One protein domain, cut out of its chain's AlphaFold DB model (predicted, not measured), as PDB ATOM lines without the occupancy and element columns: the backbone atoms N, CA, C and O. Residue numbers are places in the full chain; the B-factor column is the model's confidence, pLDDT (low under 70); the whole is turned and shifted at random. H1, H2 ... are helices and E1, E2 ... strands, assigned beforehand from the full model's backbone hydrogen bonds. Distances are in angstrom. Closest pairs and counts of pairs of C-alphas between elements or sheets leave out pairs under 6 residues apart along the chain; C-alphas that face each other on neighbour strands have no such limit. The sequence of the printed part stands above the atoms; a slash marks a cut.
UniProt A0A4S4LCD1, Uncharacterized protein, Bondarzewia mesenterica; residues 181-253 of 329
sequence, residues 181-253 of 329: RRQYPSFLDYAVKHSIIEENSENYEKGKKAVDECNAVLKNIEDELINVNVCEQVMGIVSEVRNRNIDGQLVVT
ATOM      1  N   ARG A 181      28.214 -18.424  24.253       82.31
ATOM      2  CA  ARG A 181      26.948 -17.800  23.840       82.31
ATOM      3  C   ARG A 181      25.870 -17.930  24.896       82.31
ATOM      4  O   ARG A 181      25.073 -17.016  25.072       82.31
ATOM      5  N   ARG A 182      25.839 -19.060  25.599       84.12
ATOM      6  CA  ARG A 182      24.895 -19.277  26.701       84.12
ATOM      7  C   ARG A 182      25.439 -18.782  28.033       84.12
ATOM      8  O   ARG A 182      24.668 -18.323  28.869       84.12
ATOM      9  N   GLN A 183      26.749 -18.867  28.247       85.12
ATOM     10  CA  GLN A 183      27.338 -18.581  29.550       85.12
ATOM     11  C   GLN A 183      27.512 -17.094  29.827       85.12
ATOM     12  O   GLN A 183      27.171 -16.685  30.935       85.12
ATOM     13  N   TYR A 184      27.956 -16.277  28.864       84.81
ATOM     14  CA  TYR A 184      28.097 -14.835  29.095       84.81
ATOM     15  C   TYR A 184      26.776 -14.176  29.536       84.81
ATOM     16  O   TYR A 184      26.772 -13.546  30.595       84.81
ATOM     17  N   PRO A 185      25.635 -14.371  28.840       86.12
ATOM     18  CA  PRO A 185      24.362 -13.794  29.283       86.12
ATOM     19  C   PRO A 185      23.903 -14.330  30.644       86.12
ATOM     20  O   PRO A 185      23.365 -13.581  31.459       86.12
ATOM     21  N   SER A 186      24.188 -15.606  30.937       88.50
ATOM     22  CA  SER A 186      23.737 -16.252  32.175       88.50
ATOM     23  C   SER A 186      24.305 -15.631  33.456       88.50
ATOM     24  O   SER A 186      23.715 -15.813  34.522       88.50
ATOM     25  N   PHE A 187      25.420 -14.889  33.389       86.75
ATOM     26  CA  PHE A 187      25.979 -14.216  34.566       86.75
ATOM     27  C   PHE A 187      25.052 -13.133  35.110       86.75
ATOM     28  O   PHE A 187      24.883 -13.045  36.328       86.75
ATOM     29  N   LEU A 188      24.442 -12.335  34.230       88.31
ATOM     30  CA  LEU A 188      23.499 -11.300  34.641       88.31
ATOM     31  C   LEU A 188      22.225 -11.934  35.207       88.31
ATOM     32  O   LEU A 188      21.816 -11.583  36.313       88.31
ATOM     33  N   ASP A 189      21.667 -12.924  34.507       88.50
ATOM     34  CA  ASP A 189      20.471 -13.651  34.951       88.50
ATOM     35  C   ASP A 189      20.681 -14.290  36.329       88.50
ATOM     36  O   ASP A 189      19.836 -14.189  37.221       88.50
ATOM     37  N   TYR A 190      21.842 -14.919  36.535       87.38
ATOM     38  CA  TYR A 190      22.227 -15.489  37.822       87.38
ATOM     39  C   TYR A 190      22.349 -14.408  38.901       87.38
ATOM     40  O   TYR A 190      21.864 -14.592  40.020       87.38
ATOM     41  N   ALA A 191      22.983 -13.277  38.582       87.62
ATOM     42  CA  ALA A 191      23.170 -12.183  39.524       87.62
ATOM     43  C   ALA A 191      21.836 -11.583  39.985       87.62
ATOM     44  O   ALA A 191      21.663 -11.347  41.181       87.62
ATOM     45  N   VAL A 192      20.883 -11.406  39.072       88.38
ATOM     46  CA  VAL A 192      19.539 -10.910  39.389       88.38
ATOM     47  C   VAL A 192      18.759 -11.932  40.212       88.38
ATOM     48  O   VAL A 192      18.288 -11.632  41.309       88.38
ATOM     49  N   LYS A 193      18.707 -13.187  39.747       89.62
ATOM     50  CA  LYS A 193      17.969 -14.274  40.411       89.62
ATOM     51  C   LYS A 193      18.424 -14.529  41.848       89.62
ATOM     52  O   LYS A 193      17.625 -14.933  42.690       89.62
ATOM     53  N   HIS A 194      19.707 -14.320  42.130       86.06
ATOM     54  CA  HIS A 194      20.283 -14.502  43.460       86.06
ATOM     55  C   HIS A 194      20.421 -13.200  44.258       86.06
ATOM     56  O   HIS A 194      21.105 -13.196  45.284       86.06
ATOM     57  N   SER A 195      19.768 -12.120  43.814       84.56
ATOM     58  CA  SER A 195      19.756 -10.814  44.487       84.56
ATOM     59  C   SER A 195      21.159 -10.242  44.726       84.56
ATOM     60  O   SER A 195      21.410  -9.565  45.719       84.56
ATOM     61  N   ILE A 196      22.101 -10.553  43.830       84.69
ATOM     62  CA  ILE A 196      23.411  -9.896  43.761       84.69
ATOM     63  C   ILE A 196      23.243  -8.534  43.081       84.69
ATOM     64  O   ILE A 196      23.862  -7.565  43.507       84.69
ATOM     65  N   ILE A 197      22.393  -8.471  42.053       85.25
ATOM     66  CA  ILE A 197      21.986  -7.251  41.352       85.25
ATOM     67  C   ILE A 197      20.472  -7.105  41.489       85.25
ATOM     68  O   ILE A 197      19.741  -8.072  41.303       85.25
ATOM     69  N   GLU A 198      20.003  -5.905  41.815       85.81
ATOM     70  CA  GLU A 198      18.571  -5.604  41.872       85.81
ATOM     71  C   GLU A 198      18.039  -5.235  40.483       85.81
ATOM     72  O   GLU A 198      18.695  -4.500  39.733       85.81
ATOM     73  N   GLU A 199      16.841  -5.723  40.153       83.81
ATOM     74  CA  GLU A 199      16.121  -5.325  38.941       83.81
ATOM     75  C   GLU A 199      15.887  -3.806  38.953       83.81
ATOM     76  O   GLU A 199      15.467  -3.242  39.964       83.81
ATOM     77  N   ASN A 200      16.147  -3.139  37.823       85.50
ATOM     78  CA  ASN A 200      16.074  -1.676  37.651       85.50
ATOM     79  C   ASN A 200      17.163  -0.855  38.376       85.50
ATOM     80  O   ASN A 200      17.059   0.369  38.456       85.50
ATOM     81  N   SER A 201      18.219  -1.489  38.893       87.50
ATOM     82  CA  SER A 201      19.405  -0.762  39.370       87.50
ATOM     83  C   SER A 201      20.263  -0.235  38.210       87.50
ATOM     84  O   SER A 201      20.244  -0.776  37.105       87.50
ATOM     85  N   GLU A 202      21.100   0.778  38.464       87.94
ATOM     86  CA  GLU A 202      22.068   1.272  37.466       87.94
ATOM     87  C   GLU A 202      23.006   0.149  36.976       87.94
ATOM     88  O   GLU A 202      23.349   0.075  35.796       87.94
ATOM     89  N   ASN A 203      23.378  -0.771  37.871       86.06
ATOM     90  CA  ASN A 203      24.208  -1.931  37.543       86.06
ATOM     91  C   ASN A 203      23.471  -2.943  36.659       86.06
ATOM     92  O   ASN A 203      24.098  -3.562  35.801       86.06
ATOM     93  N   TYR A 204      22.155  -3.094  36.837       89.81
ATOM     94  CA  TYR A 204      21.332  -3.931  35.968       89.81
ATOM     95  C   TYR A 204      21.259  -3.363  34.549       89.81
ATOM     96  O   TYR A 204      21.515  -4.096  33.600       89.81
ATOM     97  N   GLU A 205      21.007  -2.061  34.393       91.38
ATOM     98  CA  GLU A 205      20.969  -1.420  33.070       91.38
ATOM     99  C   GLU A 205      22.325  -1.501  32.352       91.38
ATOM    100  O   GLU A 205      22.390  -1.832  31.165       91.38
ATOM    101  N   LYS A 206      23.433  -1.291  33.081       90.75
ATOM    102  CA  LYS A 206      24.796  -1.490  32.551       90.75
ATOM    103  C   LYS A 206      25.037  -2.937  32.124       90.75
ATOM    104  O   LYS A 206      25.520  -3.173  31.019       90.75
ATOM    105  N   GLY A 207      24.690  -3.895  32.984       90.56
ATOM    106  CA  GLY A 207      24.843  -5.319  32.700       90.56
ATOM    107  C   GLY A 207      24.021  -5.748  31.488       90.56
ATOM    108  O   GLY A 207      24.535  -6.439  30.613       90.56
ATOM    109  N   LYS A 208      22.770  -5.287  31.392       92.50
ATOM    110  CA  LYS A 208      21.870  -5.582  30.276       92.50
ATOM    111  C   LYS A 208      22.417  -5.045  28.957       92.50
ATOM    112  O   LYS A 208      22.494  -5.794  27.989       92.50
ATOM    113  N   LYS A 209      22.890  -3.795  28.943       93.25
ATOM    114  CA  LYS A 209      23.541  -3.206  27.767       93.25
ATOM    115  C   LYS A 209      24.760  -4.026  27.321       93.25
ATOM    116  O   LYS A 209      24.888  -4.322  26.137       93.25
ATOM    117  N   ALA A 210      25.613  -4.442  28.259       91.44
ATOM    118  CA  ALA A 210      26.774  -5.278  27.951       91.44
ATOM    119  C   ALA A 210      26.376  -6.663  27.404       91.44
ATOM    120  O   ALA A 210      27.021  -7.179  26.492       91.44
ATOM    121  N   VAL A 211      25.296  -7.261  27.920       91.88
ATOM    122  CA  VAL A 211      24.748  -8.525  27.399       91.88
ATOM    123  C   VAL A 211      24.209  -8.352  25.978       91.88
ATOM    124  O   VAL A 211      24.479  -9.196  25.126       91.88
ATOM    125  N   ASP A 212      23.493  -7.265  25.690       92.88
ATOM    126  CA  ASP A 212      22.962  -6.985  24.352       92.88
ATOM    127  C   ASP A 212      24.087  -6.771  23.326       92.88
ATOM    128  O   ASP A 212      24.049  -7.341  22.231       92.88
ATOM    129  N   GLU A 213      25.128  -6.019  23.695       92.06
ATOM    130  CA  GLU A 213      26.333  -5.824  22.877       92.06
ATOM    131  C   GLU A 213      27.077  -7.146  22.645       92.06
ATOM    132  O   GLU A 213      27.417  -7.482  21.506       92.06
ATOM    133  N   CYS A 214      27.263  -7.945  23.700       90.12
ATOM    134  CA  CYS A 214      27.850  -9.279  23.606       90.12
ATOM    135  C   CYS A 214      27.055 -10.181  22.648       90.12
ATOM    136  O   CYS A 214      27.626 -10.787  21.742       90.12
ATOM    137  N   ASN A 215      25.729 -10.229  22.786       90.56
ATOM    138  CA  ASN A 215      24.859 -11.031  21.929       90.56
ATOM    139  C   ASN A 215      24.902 -10.576  20.464       90.56
ATOM    140  O   ASN A 215      24.847 -11.414  19.561       90.56
ATOM    141  N   ALA A 216      25.003  -9.270  20.208       90.75
ATOM    142  CA  ALA A 216      25.143  -8.736  18.857       90.75
ATOM    143  C   ALA A 216      26.460  -9.178  18.200       90.75
ATOM    144  O   ALA A 216      26.457  -9.583  17.039       90.75
ATOM    145  N   VAL A 217      27.565  -9.159  18.951       88.00
ATOM    146  CA  VAL A 217      28.877  -9.622  18.474       88.00
ATOM    147  C   VAL A 217      28.871 -11.131  18.241       88.00
ATOM    148  O   VAL A 217      29.269 -11.590  17.173       88.00
ATOM    149  N   LEU A 218      28.349 -11.904  19.196       85.25
ATOM    150  CA  LEU A 218      28.289 -13.360  19.099       85.25
ATOM    151  C   LEU A 218      27.496 -13.831  17.876       85.25
ATOM    152  O   LEU A 218      27.880 -14.823  17.269       85.25
ATOM    153  N   LYS A 219      26.427 -13.135  17.468       85.81
ATOM    154  CA  LYS A 219      25.656 -13.492  16.259       85.81
ATOM    155  C   LYS A 219      26.485 -13.500  14.971       85.81
ATOM    156  O   LYS A 219      26.146 -14.257  14.072       85.81
ATOM    157  N   ASN A 220      27.531 -12.681  14.895       85.06
ATOM    158  CA  ASN A 220      28.363 -12.531  13.697       85.06
ATOM    159  C   ASN A 220      29.635 -13.383  13.729       85.06
ATOM    160  O   ASN A 220      30.375 -13.419  12.753       85.06
ATOM    161  N   ILE A 221      29.915 -14.033  14.856       80.94
ATOM    162  CA  ILE A 221      31.017 -14.977  14.982       80.94
ATOM    163  C   ILE A 221      30.436 -16.350  14.658       80.94
ATOM    164  O   ILE A 221      29.444 -16.735  15.271       80.94
ATOM    165  N   GLU A 222      31.017 -17.086  13.717       74.75
ATOM    166  CA  GLU A 222      30.628 -18.479  13.449       74.75
ATOM    167  C   GLU A 222      31.432 -19.453  14.323       74.75
ATOM    168  O   GLU A 222      30.863 -20.402  14.864       74.75
ATOM    169  N   ASP A 223      32.708 -19.148  14.568       70.69
ATOM    170  CA  ASP A 223      33.620 -19.982  15.353       70.69
ATOM    171  C   ASP A 223      33.360 -19.938  16.871       70.69
ATOM    172  O   ASP A 223      32.889 -18.950  17.446       70.69
ATOM    173  N   GLU A 224      33.708 -21.018  17.569       64.19
ATOM    174  CA  GLU A 224      33.715 -21.039  19.032       64.19
ATOM    175  C   GLU A 224      34.967 -20.335  19.567       64.19
ATOM    176  O   GLU A 224      36.043 -20.922  19.682       64.19
ATOM    177  N   LEU A 225      34.832 -19.055  19.917       67.06
ATOM    178  CA  LEU A 225      35.924 -18.296  20.522       67.06
ATOM    179  C   LEU A 225      36.063 -18.587  22.022       67.06
ATOM    180  O   LEU A 225      35.093 -18.592  22.783       67.06
ATOM    181  N   ILE A 226      37.315 -18.766  22.446       63.47
ATOM    182  CA  ILE A 226      37.715 -18.969  23.846       63.47
ATOM    183  C   ILE A 226      37.424 -17.726  24.690       63.47
ATOM    184  O   ILE A 226      36.999 -17.851  25.836       63.47
ATOM    185  N   ASN A 227      37.665 -16.547  24.120       71.00
ATOM    186  CA  ASN A 227      37.478 -15.260  24.765       71.00
ATOM    187  C   ASN A 227      36.859 -14.286  23.760       71.00
ATOM    188  O   ASN A 227      37.338 -14.161  22.632       71.00
ATOM    189  N   VAL A 228      35.807 -13.588  24.187       78.19
ATOM    190  CA  VAL A 228      35.243 -12.460  23.450       78.19
ATOM    191  C   VAL A 228      35.334 -11.230  24.344       78.19
ATOM    192  O   VAL A 228      34.525 -11.063  25.254       78.19
ATOM    193  N   ASN A 229      36.294 -10.345  24.061       80.69
ATOM    194  CA  ASN A 229      36.604  -9.172  24.893       80.69
ATOM    195  C   ASN A 229      35.374  -8.319  25.255       80.69
ATOM    196  O   ASN A 229      35.277  -7.809  26.367       80.69
ATOM    197  N   VAL A 230      34.426  -8.162  24.325       83.94
ATOM    198  CA  VAL A 230      33.179  -7.410  24.563       83.94
ATOM    199  C   VAL A 230      32.306  -8.116  25.604       83.94
ATOM    200  O   VAL A 230      31.736  -7.476  26.480       83.94
ATOM    201  N   CYS A 231      32.247  -9.442  25.559       84.06
ATOM    202  CA  CYS A 231      31.453 -10.245  26.476       84.06
ATOM    203  C   CYS A 231      32.080 -10.393  27.870       84.06
ATOM    204  O   CYS A 231      31.352 -10.520  28.854       84.06
ATOM    205  N   GLU A 232      33.409 -10.308  27.990       82.31
ATOM    206  CA  GLU A 232      34.105 -10.282  29.287       82.31
ATOM    207  C   GLU A 232      33.638  -9.122  30.182       82.31
ATOM    208  O   GLU A 232      33.608  -9.242  31.410       82.31
ATOM    209  N   GLN A 233      33.180  -8.020  29.579       84.38
ATOM    210  CA  GLN A 233      32.624  -6.882  30.312       84.38
ATOM    211  C   GLN A 233      31.402  -7.270  31.153       84.38
ATOM    212  O   GLN A 233      31.218  -6.724  32.240       84.38
ATOM    213  N   VAL A 234      30.604  -8.252  30.710       84.31
ATOM    214  CA  VAL A 234      29.446  -8.748  31.469       84.31
ATOM    215  C   VAL A 234      29.893  -9.312  32.819       84.31
ATOM    216  O   VAL A 234      29.324  -8.969  33.858       84.31
ATOM    217  N   MET A 235      30.949 -10.133  32.829       79.88
ATOM    218  CA  MET A 235      31.506 -10.677  34.072       79.88
ATOM    219  C   MET A 235      32.138  -9.585  34.939       79.88
ATOM    220  O   MET A 235      31.991  -9.624  36.164       79.88
ATOM    221  N   GLY A 236      32.800  -8.603  34.318       81.19
ATOM    222  CA  GLY A 236      33.358  -7.436  35.004       81.19
ATOM    223  C   GLY A 236      32.292  -6.664  35.783       81.19
ATOM    224  O   GLY A 236      32.406  -6.523  37.000       81.19
ATOM    225  N   ILE A 237      31.204  -6.275  35.115       81.81
ATOM    226  CA  ILE A 237      30.097  -5.512  35.714       81.81
ATOM    227  C   ILE A 237      29.442  -6.291  36.860       81.81
ATOM    228  O   ILE A 237      29.211  -5.740  37.936       81.81
ATOM    229  N   VAL A 238      29.179  -7.590  36.676       80.06
ATOM    230  CA  VAL A 238      28.597  -8.432  37.738       80.06
ATOM    231  C   VAL A 238      29.530  -8.543  38.949       80.06
ATOM    232  O   VAL A 238      29.072  -8.593  40.094       80.06
ATOM    233  N   SER A 239      30.841  -8.556  38.716       76.50
ATOM    234  CA  SER A 239      31.846  -8.646  39.776       76.50
ATOM    235  C   SER A 239      32.017  -7.327  40.533       76.50
ATOM    236  O   SER A 239      32.202  -7.343  41.751       76.50
ATOM    237  N   GLU A 240      31.893  -6.186  39.851       77.00
ATOM    238  CA  GLU A 240      32.012  -4.850  40.448       77.00
ATOM    239  C   GLU A 240      30.974  -4.581  41.536       77.00
ATOM    240  O   GLU A 240      31.273  -3.890  42.507       77.00
ATOM    241  N   VAL A 241      29.791  -5.193  41.460       72.19
ATOM    242  CA  VAL A 241      28.740  -5.022  42.480       72.19
ATOM    243  C   VAL A 241      29.178  -5.520  43.863       72.19
ATOM    244  O   VAL A 241      28.663  -5.082  44.896       72.19
ATOM    245  N   ARG A 242      30.175  -6.410  43.917       65.25
ATOM    246  CA  ARG A 242      30.766  -6.885  45.175       65.25
ATOM    247  C   ARG A 242      31.844  -5.958  45.724       65.25
ATOM    248  O   ARG A 242      32.216  -6.109  46.889       65.25
ATOM    249  N   ASN A 243      32.330  -5.011  44.931       66.25
ATOM    250  CA  ASN A 243      33.350  -4.062  45.339       66.25
ATOM    251  C   ASN A 243      32.685  -2.899  46.080       66.25
ATOM    252  O   ASN A 243      31.953  -2.103  45.501       66.25
ATOM    253  N   ARG A 244      32.940  -2.786  47.382       63.31
ATOM    254  CA  ARG A 244      32.486  -1.673  48.219       63.31
ATOM    255  C   ARG A 244      33.693  -0.890  48.688       63.31
ATOM    256  O   ARG A 244      34.647  -1.481  49.166       63.31
ATOM    257  N   ASN A 245      33.665   0.430  48.584       56.34
ATOM    258  CA  ASN A 245      34.708   1.253  49.183       56.34
ATOM    259  C   ASN A 245      34.285   1.588  50.617       56.34
ATOM    260  O   ASN A 245      33.262   2.242  50.811       56.34
ATOM    261  N   ILE A 246      35.026   1.092  51.605       57.66
ATOM    262  CA  ILE A 246      34.807   1.402  53.022       57.66
ATOM    263  C   ILE A 246      36.068   2.124  53.494       57.66
ATOM    264  O   ILE A 246      37.161   1.569  53.418       57.66
ATOM    265  N   ASP A 247      35.925   3.383  53.912       54.69
ATOM    266  CA  ASP A 247      37.006   4.217  54.460       54.69
ATOM    267  C   ASP A 247      38.267   4.324  53.574       54.69
ATOM    268  O   ASP A 247      39.401   4.314  54.050       54.69
ATOM    269  N   GLY A 248      38.083   4.422  52.252       61.44
ATOM    270  CA  GLY A 248      39.183   4.547  51.287       61.44
ATOM    271  C   GLY A 248      39.894   3.228  50.960       61.44
ATOM    272  O   GLY A 248      40.851   3.231  50.183       61.44
ATOM    273  N   GLN A 249      39.425   2.105  51.509       45.78
ATOM    274  CA  GLN A 249      39.837   0.764  51.116       45.78
ATOM    275  C   GLN A 249      38.763   0.088  50.262       45.78
ATOM    276  O   GLN A 249      37.590  -0.003  50.628       45.78
ATOM    277  N   LEU A 250      39.193  -0.450  49.119       52.91
ATOM    278  CA  LEU A 250      38.366  -1.312  48.285       52.91
ATOM    279  C   LEU A 250      38.138  -2.650  49.006       52.91
ATOM    280  O   LEU A 250      39.024  -3.499  49.070       52.91
ATOM    281  N   VAL A 251      36.939  -2.834  49.544       54.22
ATOM    282  CA  VAL A 251      36.459  -4.058  50.184       54.22
ATOM    283  C   VAL A 251      35.654  -4.869  49.174       54.22
ATOM    284  O   VAL A 251      34.504  -4.563  48.867       54.22
ATOM    285  N   VAL A 252      36.248  -5.945  48.669       54.94
ATOM    286  CA  VAL A 252      35.548  -6.911  47.814       54.94
ATOM    287  C   VAL A 252      34.799  -7.902  48.703       54.94
ATOM    288  O   VAL A 252      35.399  -8.738  49.376       54.94
ATOM    289  N   THR A 253      33.470  -7.815  48.728       47.25
ATOM    290  CA  THR A 253      32.629  -8.734  49.503       47.25
ATOM    291  C   THR A 253      32.442 -10.034  48.726       47.25
ATOM    292  O   THR A 253      31.527 -10.177  47.914       47.25
TER     293      THR A 253
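What this domain is: This is residues 181 to 253 of the 329 residues of an uncharacterized protein of Bondarzewia mesenterica (UniProt A0A4S4LCD1). Three helices stand side by side in an up-and-down bundle, their centres in a triangle, and a small hairpin of two strands follows H3 beyond one end of the bundle. The 73 printed residues hold, in chain order, H1, H2, H3, E1 and E2; E1 and E2 form an antiparallel sheet, and the class is mostly helix. The whole is a rod, spanning 47 by 23 by 17 A, and only just loose, close to compact, with a radius of gyration of the C-alphas of 13.6 A.

Where its parts are: H1, residues 181 to 193, begins with C-alpha 181 at (26.948, -17.800, 23.840) and is 19.2 A long. H2, residues 202 to 220, is the longest helix at 28.2 A. H3, residues 229 to 240, is 16.8 A long. E1 is residues 243 to 246, and E2 is residues 249 to 252, ending with C-alpha 252 at (35.548, -6.911, 47.814).

How they stand to each other: H1 and H2 touch as a helical hairpin, at a shallow tilt of 15 degrees, opposite ways; their closest C-alphas, of Pro 185 and Val 211, are 5.6 A apart. H2 and H3 form another, at 20 degrees, with the C-alphas of Cys 214 and Cys 231 closest at 4.7 A. H1 and H3 touch and run the same way at 17 degrees, with the C-alphas of Tyr 184 and Cys 231 closest at 6.3 A. O i to N i+4 pairs are within hydrogen-bond range in 5 of 9 cases in H1, 14 of 15 in H2 and 5 of 8 in H3. In the hairpin of E1 and E2, N 244 and O 251 are 2.8 A apart, within hydrogen-bond range. H3 and E2 are only just apart, at 8.4 A.

The domain as a whole: The C-alphas farthest apart, of Glu 222 and Asp 247, are 47.3 A apart. The printed part has no cut and no long link. Residues 224 to 226 and 242 to 253 have pLDDT under 70.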